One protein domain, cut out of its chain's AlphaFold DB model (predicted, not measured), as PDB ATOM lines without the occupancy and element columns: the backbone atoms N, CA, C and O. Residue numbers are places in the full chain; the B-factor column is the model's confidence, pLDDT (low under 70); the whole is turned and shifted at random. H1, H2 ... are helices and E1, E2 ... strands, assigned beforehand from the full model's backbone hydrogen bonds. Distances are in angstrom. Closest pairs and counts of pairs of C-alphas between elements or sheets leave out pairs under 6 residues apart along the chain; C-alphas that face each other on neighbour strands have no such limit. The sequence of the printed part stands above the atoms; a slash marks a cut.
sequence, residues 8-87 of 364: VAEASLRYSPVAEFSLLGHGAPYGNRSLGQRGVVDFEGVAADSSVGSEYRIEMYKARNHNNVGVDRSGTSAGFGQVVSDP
ATOM      1  N   VAL A   8     228.729 240.286 186.245       89.50
ATOM      2  CA  VAL A   8     228.725 241.024 187.509       89.50
ATOM      3  C   VAL A   8     228.499 242.502 187.206       89.50
ATOM      4  O   VAL A   8     229.057 243.010 186.240       89.50
ATOM      5  N   ALA A   9     227.708 243.201 188.017       89.75
ATOM      6  CA  ALA A   9     227.633 244.657 187.942       89.75
ATOM      7  C   ALA A   9     228.975 245.303 188.320       89.75
ATOM      8  O   ALA A   9     229.588 244.913 189.315       89.75
ATOM      9  N   GLU A  10     229.401 246.326 187.577       89.12
ATOM     10  CA  GLU A  10     230.624 247.097 187.853       89.12
ATOM     11  C   GLU A  10     230.605 247.687 189.271       89.12
ATOM     12  O   GLU A  10     231.580 247.576 190.005       89.12
ATOM     13  N   ALA A  11     229.446 248.171 189.725       86.69
ATOM     14  CA  ALA A  11     229.252 248.679 191.087       86.69
ATOM     15  C   ALA A  11     229.409 247.615 192.197       86.69
ATOM     16  O   ALA A  11     229.448 247.950 193.377       86.69
ATOM     17  N   SER A  12     229.443 246.326 191.843       86.12
ATOM     18  CA  SER A  12     229.682 245.218 192.782       86.12
ATOM     19  C   SER A  12     231.141 244.753 192.803       86.12
ATOM     20  O   SER A  12     231.489 243.876 193.604       86.12
ATOM     21  N   LEU A  13     232.001 245.306 191.938       87.31
ATOM     22  CA  LEU A  13     233.439 245.109 192.054       87.31
ATOM     23  C   LEU A  13     233.908 245.695 193.387       87.31
ATOM     24  O   LEU A  13     233.480 246.773 193.788       87.31
ATOM     25  N   ARG A  14     234.792 244.974 194.084       85.38
ATOM     26  CA  ARG A  14     235.382 245.506 195.320       85.38
ATOM     27  C   ARG A  14     236.286 246.688 195.006       85.38
ATOM     28  O   ARG A  14     236.214 247.674 195.714       85.38
ATOM     29  N   TYR A  15     237.048 246.588 193.922       87.19
ATOM     30  CA  TYR A  15     237.976 247.601 193.445       87.19
ATOM     31  C   TYR A  15     237.942 247.667 191.915       87.19
ATOM     32  O   TYR A  15     237.849 246.632 191.250       87.19
ATOM     33  N   SER A  16     238.046 248.879 191.378       88.19
ATOM     34  CA  SER A  16     238.324 249.175 189.972       88.19
ATOM     35  C   SER A  16     239.123 250.481 189.948       88.19
ATOM     36  O   SER A  16     238.636 251.462 190.508       88.19
ATOM     37  N   PRO A  17     240.318 250.540 189.333       85.50
ATOM     38  CA  PRO A  17     241.115 251.768 189.328       85.50
ATOM     39  C   PRO A  17     240.521 252.849 188.408       85.50
ATOM     40  O   PRO A  17     240.956 253.994 188.434       85.50
ATOM     41  N   VAL A  18     239.520 252.495 187.597       87.50
ATOM     42  CA  VAL A  18     238.783 253.409 186.720       87.50
ATOM     43  C   VAL A  18     237.281 253.194 186.875       87.50
ATOM     44  O   VAL A  18     236.825 252.083 187.163       87.50
ATOM     45  N   ALA A  19     236.509 254.258 186.651       86.44
ATOM     46  CA  ALA A  19     235.053 254.232 186.774       86.44
ATOM     47  C   ALA A  19     234.367 253.368 185.702       86.44
ATOM     48  O   ALA A  19     233.373 252.721 186.006       86.44
ATOM     49  N   GLU A  20     234.894 253.348 184.471       90.31
ATOM     50  CA  GLU A  20     234.404 252.481 183.393       90.31
ATOM     51  C   GLU A  20     235.354 251.295 183.209       90.31
ATOM     52  O   GLU A  20     236.436 251.433 182.629       90.31
ATOM     53  N   PHE A  21     234.931 250.108 183.652       91.69
ATOM     54  CA  PHE A  21     235.773 248.906 183.656       91.69
ATOM     55  C   PHE A  21     236.375 248.579 182.278       91.69
ATOM     56  O   PHE A  21     237.505 248.097 182.184       91.69
ATOM     57  N   SER A  22     235.653 248.845 181.182       92.12
ATOM     58  CA  SER A  22     236.163 248.517 179.846       92.12
ATOM     59  C   SER A  22     237.402 249.308 179.426       92.12
ATOM     60  O   SER A  22     238.078 248.876 178.499       92.12
ATOM     61  N   LEU A  23     237.738 250.412 180.093       92.69
ATOM     62  CA  LEU A  23     238.922 251.216 179.771       92.69
ATOM     63  C   LEU A  23     240.230 250.661 180.358       92.69
ATOM     64  O   LEU A  23     241.289 251.208 180.085       92.69
ATOM     65  N   LEU A  24     240.181 249.562 181.116       91.56
ATOM     66  CA  LEU A  24     241.371 248.930 181.702       91.56
ATOM     67  C   LEU A  24     242.312 248.261 180.689       91.56
ATOM     68  O   LEU A  24     243.417 247.859 181.051       91.56
ATOM     69  N   GLY A  25     241.882 248.072 179.441       89.50
ATOM     70  CA  GLY A  25     242.713 247.432 178.426       89.50
ATOM     71  C   GLY A  25     243.893 248.308 177.990       89.50
ATOM     72  O   GLY A  25     243.763 249.515 177.795       89.50
ATOM     73  N   HIS A  26     245.061 247.689 177.816       87.50
ATOM     74  CA  HIS A  26     246.254 248.364 177.306       87.50
ATOM     75  C   HIS A  26     246.178 248.515 175.778       87.50
ATOM     76  O   HIS A  26     245.961 247.533 175.068       87.50
ATOM     77  N   GLY A  27     246.334 249.736 175.263       89.06
ATOM     78  CA  GLY A  27     246.285 250.049 173.827       89.06
ATOM     79  C   GLY A  27     244.882 250.065 173.199       89.06
ATOM     80  O   GLY A  27     244.673 250.757 172.204       89.06
ATOM     81  N   ALA A  28     243.904 249.363 173.778       91.88
ATOM     82  CA  ALA A  28     242.492 249.443 173.407       91.88
ATOM     83  C   ALA A  28     241.565 249.014 174.573       91.88
ATOM     84  O   ALA A  28     242.015 248.364 175.515       91.88
ATOM     85  N   PRO A  29     240.264 249.370 174.548       93.50
ATOM     86  CA  PRO A  29     239.308 248.942 175.572       93.50
ATOM     87  C   PRO A  29     238.991 247.440 175.518       93.50
ATOM     88  O   PRO A  29     238.967 246.826 174.448       93.50
ATOM     89  N   TYR A  30     238.615 246.854 176.658       94.25
ATOM     90  CA  TYR A  30     238.083 245.494 176.706       94.25
ATOM     91  C   TYR A  30     236.806 245.347 175.874       94.25
ATOM     92  O   TYR A  30     235.865 246.142 175.955       94.25
ATOM     93  N   GLY A  31     236.766 244.278 175.080       93.00
ATOM     94  CA  GLY A  31     235.673 243.974 174.166       93.00
ATOM     95  C   GLY A  31     234.653 243.001 174.756       93.00
ATOM     96  O   GLY A  31     234.925 242.279 175.708       93.00
ATOM     97  N   ASN A  32     233.467 242.946 174.144       91.00
ATOM     98  CA  ASN A  32     232.407 241.988 174.497       91.00
ATOM     99  C   ASN A  32     232.345 240.758 173.570       91.00
ATOM    100  O   ASN A  32     231.521 239.860 173.768       91.00
ATOM    101  N   ARG A  33     233.189 240.726 172.533       88.25
ATOM    102  CA  ARG A  33     233.308 239.617 171.578       88.25
ATOM    103  C   ARG A  33     234.301 238.582 172.109       88.25
ATOM    104  O   ARG A  33     235.199 238.924 172.872       88.25
ATOM    105  N   SER A  34     234.168 237.325 171.686       81.75
ATOM    106  CA  SER A  34     235.108 236.253 172.061       81.75
ATOM    107  C   SER A  34     236.549 236.556 171.637       81.75
ATOM    108  O   SER A  34     237.465 236.277 172.393       81.75
ATOM    109  N   LEU A  35     236.726 237.183 170.470       83.69
ATOM    110  CA  LEU A  35     238.019 237.637 169.937       83.69
ATOM    111  C   LEU A  35     238.364 239.091 170.322       83.69
ATOM    112  O   LEU A  35     239.285 239.672 169.760       83.69
ATOM    113  N   GLY A  36     237.577 239.722 171.200       86.50
ATOM    114  CA  GLY A  36     237.878 241.065 171.696       86.50
ATOM    115  C   GLY A  36     238.997 241.041 172.736       86.50
ATOM    116  O   GLY A  36     239.319 239.985 173.272       86.50
ATOM    117  N   GLN A  37     239.561 242.205 173.054       91.75
ATOM    118  CA  GLN A  37     240.561 242.314 174.114       91.75
ATOM    119  C   GLN A  37     239.963 241.958 175.479       91.75
ATOM    120  O   GLN A  37     238.839 242.362 175.796       91.75
ATOM    121  N   ARG A  38     240.725 241.211 176.280       94.19
ATOM    122  CA  ARG A  38     240.351 240.729 177.613       94.19
ATOM    123  C   ARG A  38     241.530 240.884 178.564       94.19
ATOM    124  O   ARG A  38     242.678 240.810 178.130       94.19
ATOM    125  N   GLY A  39     241.246 241.070 179.847       93.12
ATOM    126  CA  GLY A  39     242.234 240.900 180.909       93.12
ATOM    127  C   GLY A  39     242.307 239.429 181.299       93.12
ATOM    128  O   GLY A  39     241.266 238.788 181.427       93.12
ATOM    129  N   VAL A  40     243.508 238.889 181.481       93.31
ATOM    130  CA  VAL A  40     243.706 237.489 181.877       93.31
ATOM    131  C   VAL A  40     244.647 237.447 183.067       93.31
ATOM    132  O   VAL A  40     245.693 238.090 183.049       93.31
ATOM    133  N   VAL A  41     244.260 236.698 184.095       93.38
ATOM    134  CA  VAL A  41     245.112 236.397 185.243       93.38
ATOM    135  C   VAL A  41     245.142 234.890 185.426       93.38
ATOM    136  O   VAL A  41     244.096 234.268 185.633       93.38
ATOM    137  N   ASP A  42     246.343 234.328 185.352       93.38
ATOM    138  CA  ASP A  42     246.607 232.917 185.594       93.38
ATOM    139  C   ASP A  42     247.236 232.751 186.983       93.38
ATOM    140  O   ASP A  42     248.229 233.392 187.327       93.38
ATOM    141  N   PHE A  43     246.613 231.904 187.798       92.25
ATOM    142  CA  PHE A  43     247.104 231.487 189.101       92.25
ATOM    143  C   PHE A  43     247.644 230.072 188.986       92.25
ATOM    144  O   PHE A  43     246.926 229.169 188.560       92.25
ATOM    145  N   GLU A  44     248.876 229.872 189.432       90.75
ATOM    146  CA  GLU A  44     249.526 228.569 189.477       90.75
ATOM    147  C   GLU A  44     249.925 228.258 190.917       90.75
ATOM    148  O   GLU A  44     250.353 229.140 191.668       90.75
ATOM    149  N   GLY A  45     249.764 227.006 191.322       86.81
ATOM    150  CA  GLY A  45     250.133 226.570 192.659       86.81
ATOM    151  C   GLY A  45     249.948 225.077 192.852       86.81
ATOM    152  O   GLY A  45     249.691 224.329 191.914       86.81
ATOM    153  N   VAL A  46     250.077 224.635 194.094       81.00
ATOM    154  CA  VAL A  46     249.896 223.237 194.484       81.00
ATOM    155  C   VAL A  46     248.799 223.207 195.544       81.00
ATOM    156  O   VAL A  46     248.844 223.982 196.499       81.00
ATOM    157  N   ALA A  47     247.772 222.378 195.347       70.56
ATOM    158  CA  ALA A  47     246.699 222.246 196.330       70.56
ATOM    159  C   ALA A  47     247.218 221.518 197.583       70.56
ATOM    160  O   ALA A  47     248.077 220.649 197.482       70.56
ATOM    161  N   ALA A  48     246.701 221.854 198.766       69.12
ATOM    162  CA  ALA A  48     247.199 221.306 200.035       69.12
ATOM    163  C   ALA A  48     247.103 219.767 200.132       69.12
ATOM    164  O   ALA A  48     247.834 219.142 200.895       69.12
ATOM    165  N   ASP A  49     246.203 219.163 199.360       71.81
ATOM    166  CA  ASP A  49     245.899 217.736 199.296       71.81
ATOM    167  C   ASP A  49     246.454 217.039 198.038       71.81
ATOM    168  O   ASP A  49     246.184 215.858 197.817       71.81
ATOM    169  N   SER A  50     247.242 217.736 197.213       68.38
ATOM    170  CA  SER A  50     247.754 217.215 195.944       68.38
ATOM    171  C   SER A  50     249.206 217.611 195.723       68.38
ATOM    172  O   SER A  50     249.589 218.745 195.956       68.38
ATOM    173  N   SER A  51     250.028 216.705 195.195       73.56
ATOM    174  CA  SER A  51     251.370 217.041 194.697       73.56
ATOM    175  C   SER A  51     251.364 217.494 193.230       73.56
ATOM    176  O   SER A  51     252.426 217.687 192.641       73.56
ATOM    177  N   VAL A  52     250.183 217.592 192.609       78.88
ATOM    178  CA  VAL A  52     250.017 217.959 191.198       78.88
ATOM    179  C   VAL A  52     249.815 219.468 191.083       78.88
ATOM    180  O   VAL A  52     248.950 220.047 191.747       78.88
ATOM    181  N   GLY A  53     250.604 220.093 190.205       83.19
ATOM    182  CA  GLY A  53     250.447 221.498 189.843       83.19
ATOM    183  C   GLY A  53     249.015 221.792 189.392       83.19
ATOM    184  O   GLY A  53     248.432 221.064 188.590       83.19
ATOM    185  N   SER A  54     248.439 222.839 189.962       87.75
ATOM    186  CA  SER A  54     247.074 223.288 189.738       87.75
ATOM    187  C   SER A  54     247.098 224.685 189.137       87.75
ATOM    188  O   SER A  54     247.865 225.544 189.567       87.75
ATOM    189  N   GLU A  55     246.232 224.905 188.158       91.06
ATOM    190  CA  GLU A  55     246.087 226.174 187.455       91.06
ATOM    191  C   GLU A  55     244.655 226.680 187.639       91.06
ATOM    192  O   GLU A  55     243.694 225.900 187.664       91.06
ATOM    193  N   TYR A  56     244.502 227.994 187.758       92.12
ATOM    194  CA  TYR A  56     243.215 228.675 187.747       92.12
ATOM    195  C   TYR A  56     243.320 229.972 186.964       92.12
ATOM    196  O   TYR A  56     244.063 230.875 187.324       92.12
ATOM    197  N   ARG A  57     242.543 230.061 185.895       94.00
ATOM    198  CA  ARG A  57     242.476 231.200 184.992       94.00
ATOM    199  C   ARG A  57     241.230 232.018 185.278       94.00
ATOM    200  O   ARG A  57     240.128 231.469 185.371       94.00
ATOM    201  N   ILE A  58     241.404 233.333 185.356       93.31
ATOM    202  CA  ILE A  58     240.325 234.318 185.368       93.31
ATOM    203  C   ILE A  58     240.474 235.203 184.132       93.31
ATOM    204  O   ILE A  58     241.456 235.929 183.996       93.31
ATOM    205  N   GLU A  59     239.478 235.176 183.253       94.06
ATOM    206  CA  GLU A  59     239.369 236.109 182.132       94.06
ATOM    207  C   GLU A  59     238.294 237.153 182.422       94.06
ATOM    208  O   GLU A  59     237.174 236.817 182.809       94.06
ATOM    209  N   MET A  60     238.609 238.424 182.191       93.94
ATOM    210  CA  MET A  60     237.723 239.558 182.430       93.94
ATOM    211  C   MET A  60     237.509 240.351 181.139       93.94
ATOM    212  O   MET A  60     238.451 240.612 180.390       93.94
ATOM    213  N   TYR A  61     236.264 240.731 180.859       94.62
ATOM    214  CA  TYR A  61     235.879 241.373 179.601       94.62
ATOM    215  C   TYR A  61     234.635 242.259 179.766       94.62
ATOM    216  O   TYR A  61     233.919 242.171 180.764       94.62
ATOM    217  N   LYS A  62     234.341 243.114 178.778       93.81
ATOM    218  CA  LYS A  62     233.134 243.959 178.794       93.81
ATOM    219  C   LYS A  62     231.892 243.090 178.584       93.81
ATOM    220  O   LYS A  62     231.785 242.413 177.560       93.81
ATOM    221  N   ALA A  63     230.930 243.089 179.507       91.75
ATOM    222  CA  ALA A  63     229.684 242.360 179.275       91.75
ATOM    223  C   ALA A  63     228.829 243.042 178.188       91.75
ATOM    224  O   ALA A  63     229.068 244.178 177.783       91.75
ATOM    225  N   ARG A  64     227.804 242.342 177.683       88.50
ATOM    226  CA  ARG A  64     226.880 242.917 176.684       88.50
ATOM    227  C   ARG A  64     226.006 244.031 177.257       88.50
ATOM    228  O   ARG A  64     225.684 244.971 176.542       88.50
ATOM    229  N   ASN A  65     225.618 243.896 178.522       86.38
ATOM    230  CA  ASN A  65     224.827 244.899 179.220       86.38
ATOM    231  C   ASN A  65     225.740 246.034 179.690       86.38
ATOM    232  O   ASN A  65     226.892 245.794 180.049       86.38
ATOM    233  N   HIS A  66     225.206 247.252 179.699       82.94
ATOM    234  CA  HIS A  66     225.918 248.423 180.201       82.94
ATOM    235  C   HIS A  66     226.263 248.256 181.694       82.94
ATOM    236  O   HIS A  66     225.486 247.643 182.427       82.94
ATOM    237  N   ASN A  67     227.408 248.795 182.124       87.00
ATOM    238  CA  ASN A  67     227.920 248.747 183.504       87.00
ATOM    239  C   ASN A  67     228.076 247.337 184.094       87.00
ATOM    240  O   ASN A  67     227.933 247.147 185.305       87.00
ATOM    241  N   ASN A  68     228.347 246.341 183.248       91.75
ATOM    242  CA  ASN A  68     228.557 244.965 183.668       91.75
ATOM    243  C   ASN A  68     229.897 244.423 183.153       91.75
ATOM    244  O   ASN A  68     230.291 244.614 181.999       91.75
ATOM    245  N   VAL A  69     230.528 243.619 183.997       92.94
ATOM    246  CA  VAL A  69     231.762 242.887 183.731       92.94
ATOM    247  C   VAL A  69     231.443 241.425 183.474       92.94
ATOM    248  O   VAL A  69     230.708 240.789 184.231       92.94
ATOM    249  N   GLY A  70     231.989 240.886 182.391       93.50
ATOM    250  CA  GLY A  70     232.032 239.456 182.147       93.50
ATOM    251  C   GLY A  70     233.264 238.852 182.808       93.50
ATOM    252  O   GLY A  70     234.358 239.396 182.663       93.50
ATOM    253  N   VAL A  71     233.088 237.748 183.530       92.56
ATOM    254  CA  VAL A  71     234.183 237.020 184.174       92.56
ATOM    255  C   VAL A  71     234.045 235.527 183.890       92.56
ATOM    256  O   VAL A  71     233.153 234.868 184.428       92.56
ATOM    257  N   ASP A  72     234.946 234.998 183.067       91.94
ATOM    258  CA  ASP A  72     235.078 233.564 182.815       91.94
ATOM    259  C   ASP A  72     236.156 232.991 183.755       91.94
ATOM    260  O   ASP A  72     237.186 233.619 184.002       91.94
ATOM    261  N   ARG A  73     235.891 231.818 184.341       90.56
ATOM    262  CA  ARG A  73     236.782 231.152 185.304       90.56
ATOM    263  C   ARG A  73     236.944 229.693 184.910       90.56
ATOM    264  O   ARG A  73     235.947 229.018 184.660       90.56
ATOM    265  N   SER A  74     238.173 229.202 184.907       90.75
ATOM    266  CA  SER A  74     238.484 227.798 184.619       90.75
ATOM    267  C   SER A  74     239.667 227.347 185.458       90.75
ATOM    268  O   SER A  74     240.561 228.141 185.713       90.75
ATOM    269  N   GLY A  75     239.708 226.084 185.869       86.62
ATOM    270  CA  GLY A  75     240.856 225.543 186.590       86.62
ATOM    271  C   GLY A  75     241.006 224.045 186.400       86.62
ATOM    272  O   GLY A  75     240.071 223.376 185.963       86.62
ATOM    273  N   THR A  76     242.193 223.535 186.713       81.25
ATOM    274  CA  THR A  76     242.556 222.126 186.500       81.25
ATOM    275  C   THR A  76     242.228 221.229 187.693       81.25
ATOM    276  O   THR A  76     242.022 220.030 187.510       81.25
ATOM    277  N   SER A  77     242.105 221.806 188.893       76.94
ATOM    278  CA  SER A  77     241.870 221.080 190.146       76.94
ATOM    279  C   SER A  77     240.642 221.607 190.885       76.94
ATOM    280  O   SER A  77     240.408 222.817 190.966       76.94
ATOM    281  N   ALA A  78     239.861 220.696 191.471       74.56
ATOM    282  CA  ALA A  78     238.743 221.061 192.335       74.56
ATOM    283  C   ALA A  78     239.247 221.813 193.582       74.56
ATOM    284  O   ALA A  78     240.295 221.492 194.130       74.56
ATOM    285  N   GLY A  79     238.520 222.839 194.028       76.75
ATOM    286  CA  GLY A  79     238.844 223.583 195.255       76.75
ATOM    287  C   GLY A  79     239.922 224.669 195.120       76.75
ATOM    288  O   GLY A  79     239.811 225.687 195.799       76.75
ATOM    289  N   PHE A  80     240.889 224.555 194.200       82.69
ATOM    290  CA  PHE A  80     241.965 225.557 194.047       82.69
ATOM    291  C   PHE A  80     241.415 226.973 193.774       82.69
ATOM    292  O   PHE A  80     241.735 227.931 194.480       82.69
ATOM    293  N   GLY A  81     240.463 227.097 192.844       84.88
ATOM    294  CA  GLY A  81     239.790 228.371 192.558       84.88
ATOM    295  C   GLY A  81     238.920 228.921 193.700       84.88
ATOM    296  O   GLY A  81     238.640 230.123 193.724       84.88
ATOM    297  N   GLN A  82     238.500 228.080 194.659       84.44
ATOM    298  CA  GLN A  82     237.709 228.517 195.820       84.44
ATOM    299  C   GLN A  82     238.559 229.316 196.806       84.44
ATOM    300  O   GLN A  82     238.055 230.274 197.380       84.44
ATOM    301  N   VAL A  83     239.845 228.979 196.948       84.06
ATOM    302  CA  VAL A  83     240.790 229.748 197.773       84.06
ATOM    303  C   VAL A  83     240.987 231.149 197.192       84.06
ATOM    304  O   VAL A  83     240.929 232.136 197.921       84.06
ATOM    305  N   VAL A  84     241.142 231.244 195.867       87.06
ATOM    306  CA  VAL A  84     241.307 232.520 195.148       87.06
ATOM    307  C   VAL A  84     240.038 233.377 195.206       87.06
ATOM    308  O   VAL A  84     240.101 234.602 195.289       87.06
ATOM    309  N   SER A  85     238.869 232.735 195.171       84.94
ATOM    310  CA  SER A  85     237.574 233.414 195.053       84.94
ATOM    311  C   SER A  85     236.803 233.514 196.378       84.94
ATOM    312  O   SER A  85     235.630 233.895 196.349       84.94
ATOM    313  N   ASP A  86     237.420 233.181 197.523       84.44
ATOM    314  CA  ASP A  86     236.753 233.180 198.832       84.44
ATOM    315  C   ASP A  86     236.270 234.597 199.187       84.44
ATOM    316  O   ASP A  86     237.076 235.513 199.368       84.44
ATOM    317  N   PRO A  87     234.952 234.822 199.316       80.75
ATOM    318  CA  PRO A  87     234.431 236.131 199.665       80.75
ATOM    319  C   PRO A  87     234.775 236.589 201.083       80.75
ATOM    320  O   PRO A  87     234.840 237.794 201.330       80.75
TER     321      PRO A  87
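What this domain is: This is residues 8 to 87 of the 364 residues of the protein "ATPase_AAA_core domain-containing protein" of Arthrobacter sp. ZXY-2 (UniProt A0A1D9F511). A long, narrow, twisted ribbon of three antiparallel strands has two short helices on one face, H1 near the end where E2 finishes and H2 toward the other end. The unnamed stretches 8 to 20 and 25 to 38 gather at H1's end. The printed part has 80 residues, in the order H1, E1, E2, E3, H2; the sheet order is E1, E2, E3. The class is mixed, helices and strands, with under half of the residues in named elements. It is elongated, 41 by 27 by 20 A, and only just loose, close to compact, with a radius of gyration of the C-alphas of 14.4 A.

Where its parts are: Start at Val 8; residues 8 to 20 hold no named element. Find C-alpha 21 at (235.773, 248.906, 183.656), where H1, residues 21 to 24, begins; it spans 5.9 A. E1, residues 39 to 46, runs 23.6 A, E2, residues 53 to 62, 30.4 A, and E3, residues 68 to 75, 23.2 A. H2, residues 80 to 84, spans 7.1 A and ends at C-alpha 84, (241.307, 232.520, 195.148).

How they stand to each other: Look first at the meander E1, E2, E3, each strand the antiparallel neighbour of the one before, in two hairpins. N 41 and O 58 are 2.9 A apart, and N 57 and O 74 2.8 A, within hydrogen-bond range. Residues 8 to 9 pair antiparallel with 68 to 69 of E3. H1 and H2 are on the same face, at heights over the sheet of 7.4 A and 8.0 A. Their closest C-alphas to E2 are Ser 22 to Lys 62, 5.6 A, and Gly 81 to Tyr 56, 5.9 A. H1 and H2 are apart. H1 is too short for an O i to N i+4 pair; H2 has 0 of 1 within range, but 2 of 2 O i to N i+3.

The domain as a whole: The farthest C-alphas, Ser 51 and His 66, are 42.9 A apart. The printed part has no cut, and the link from H1 to E1 is long. Residues 48 and 50 have pLDDT under 70.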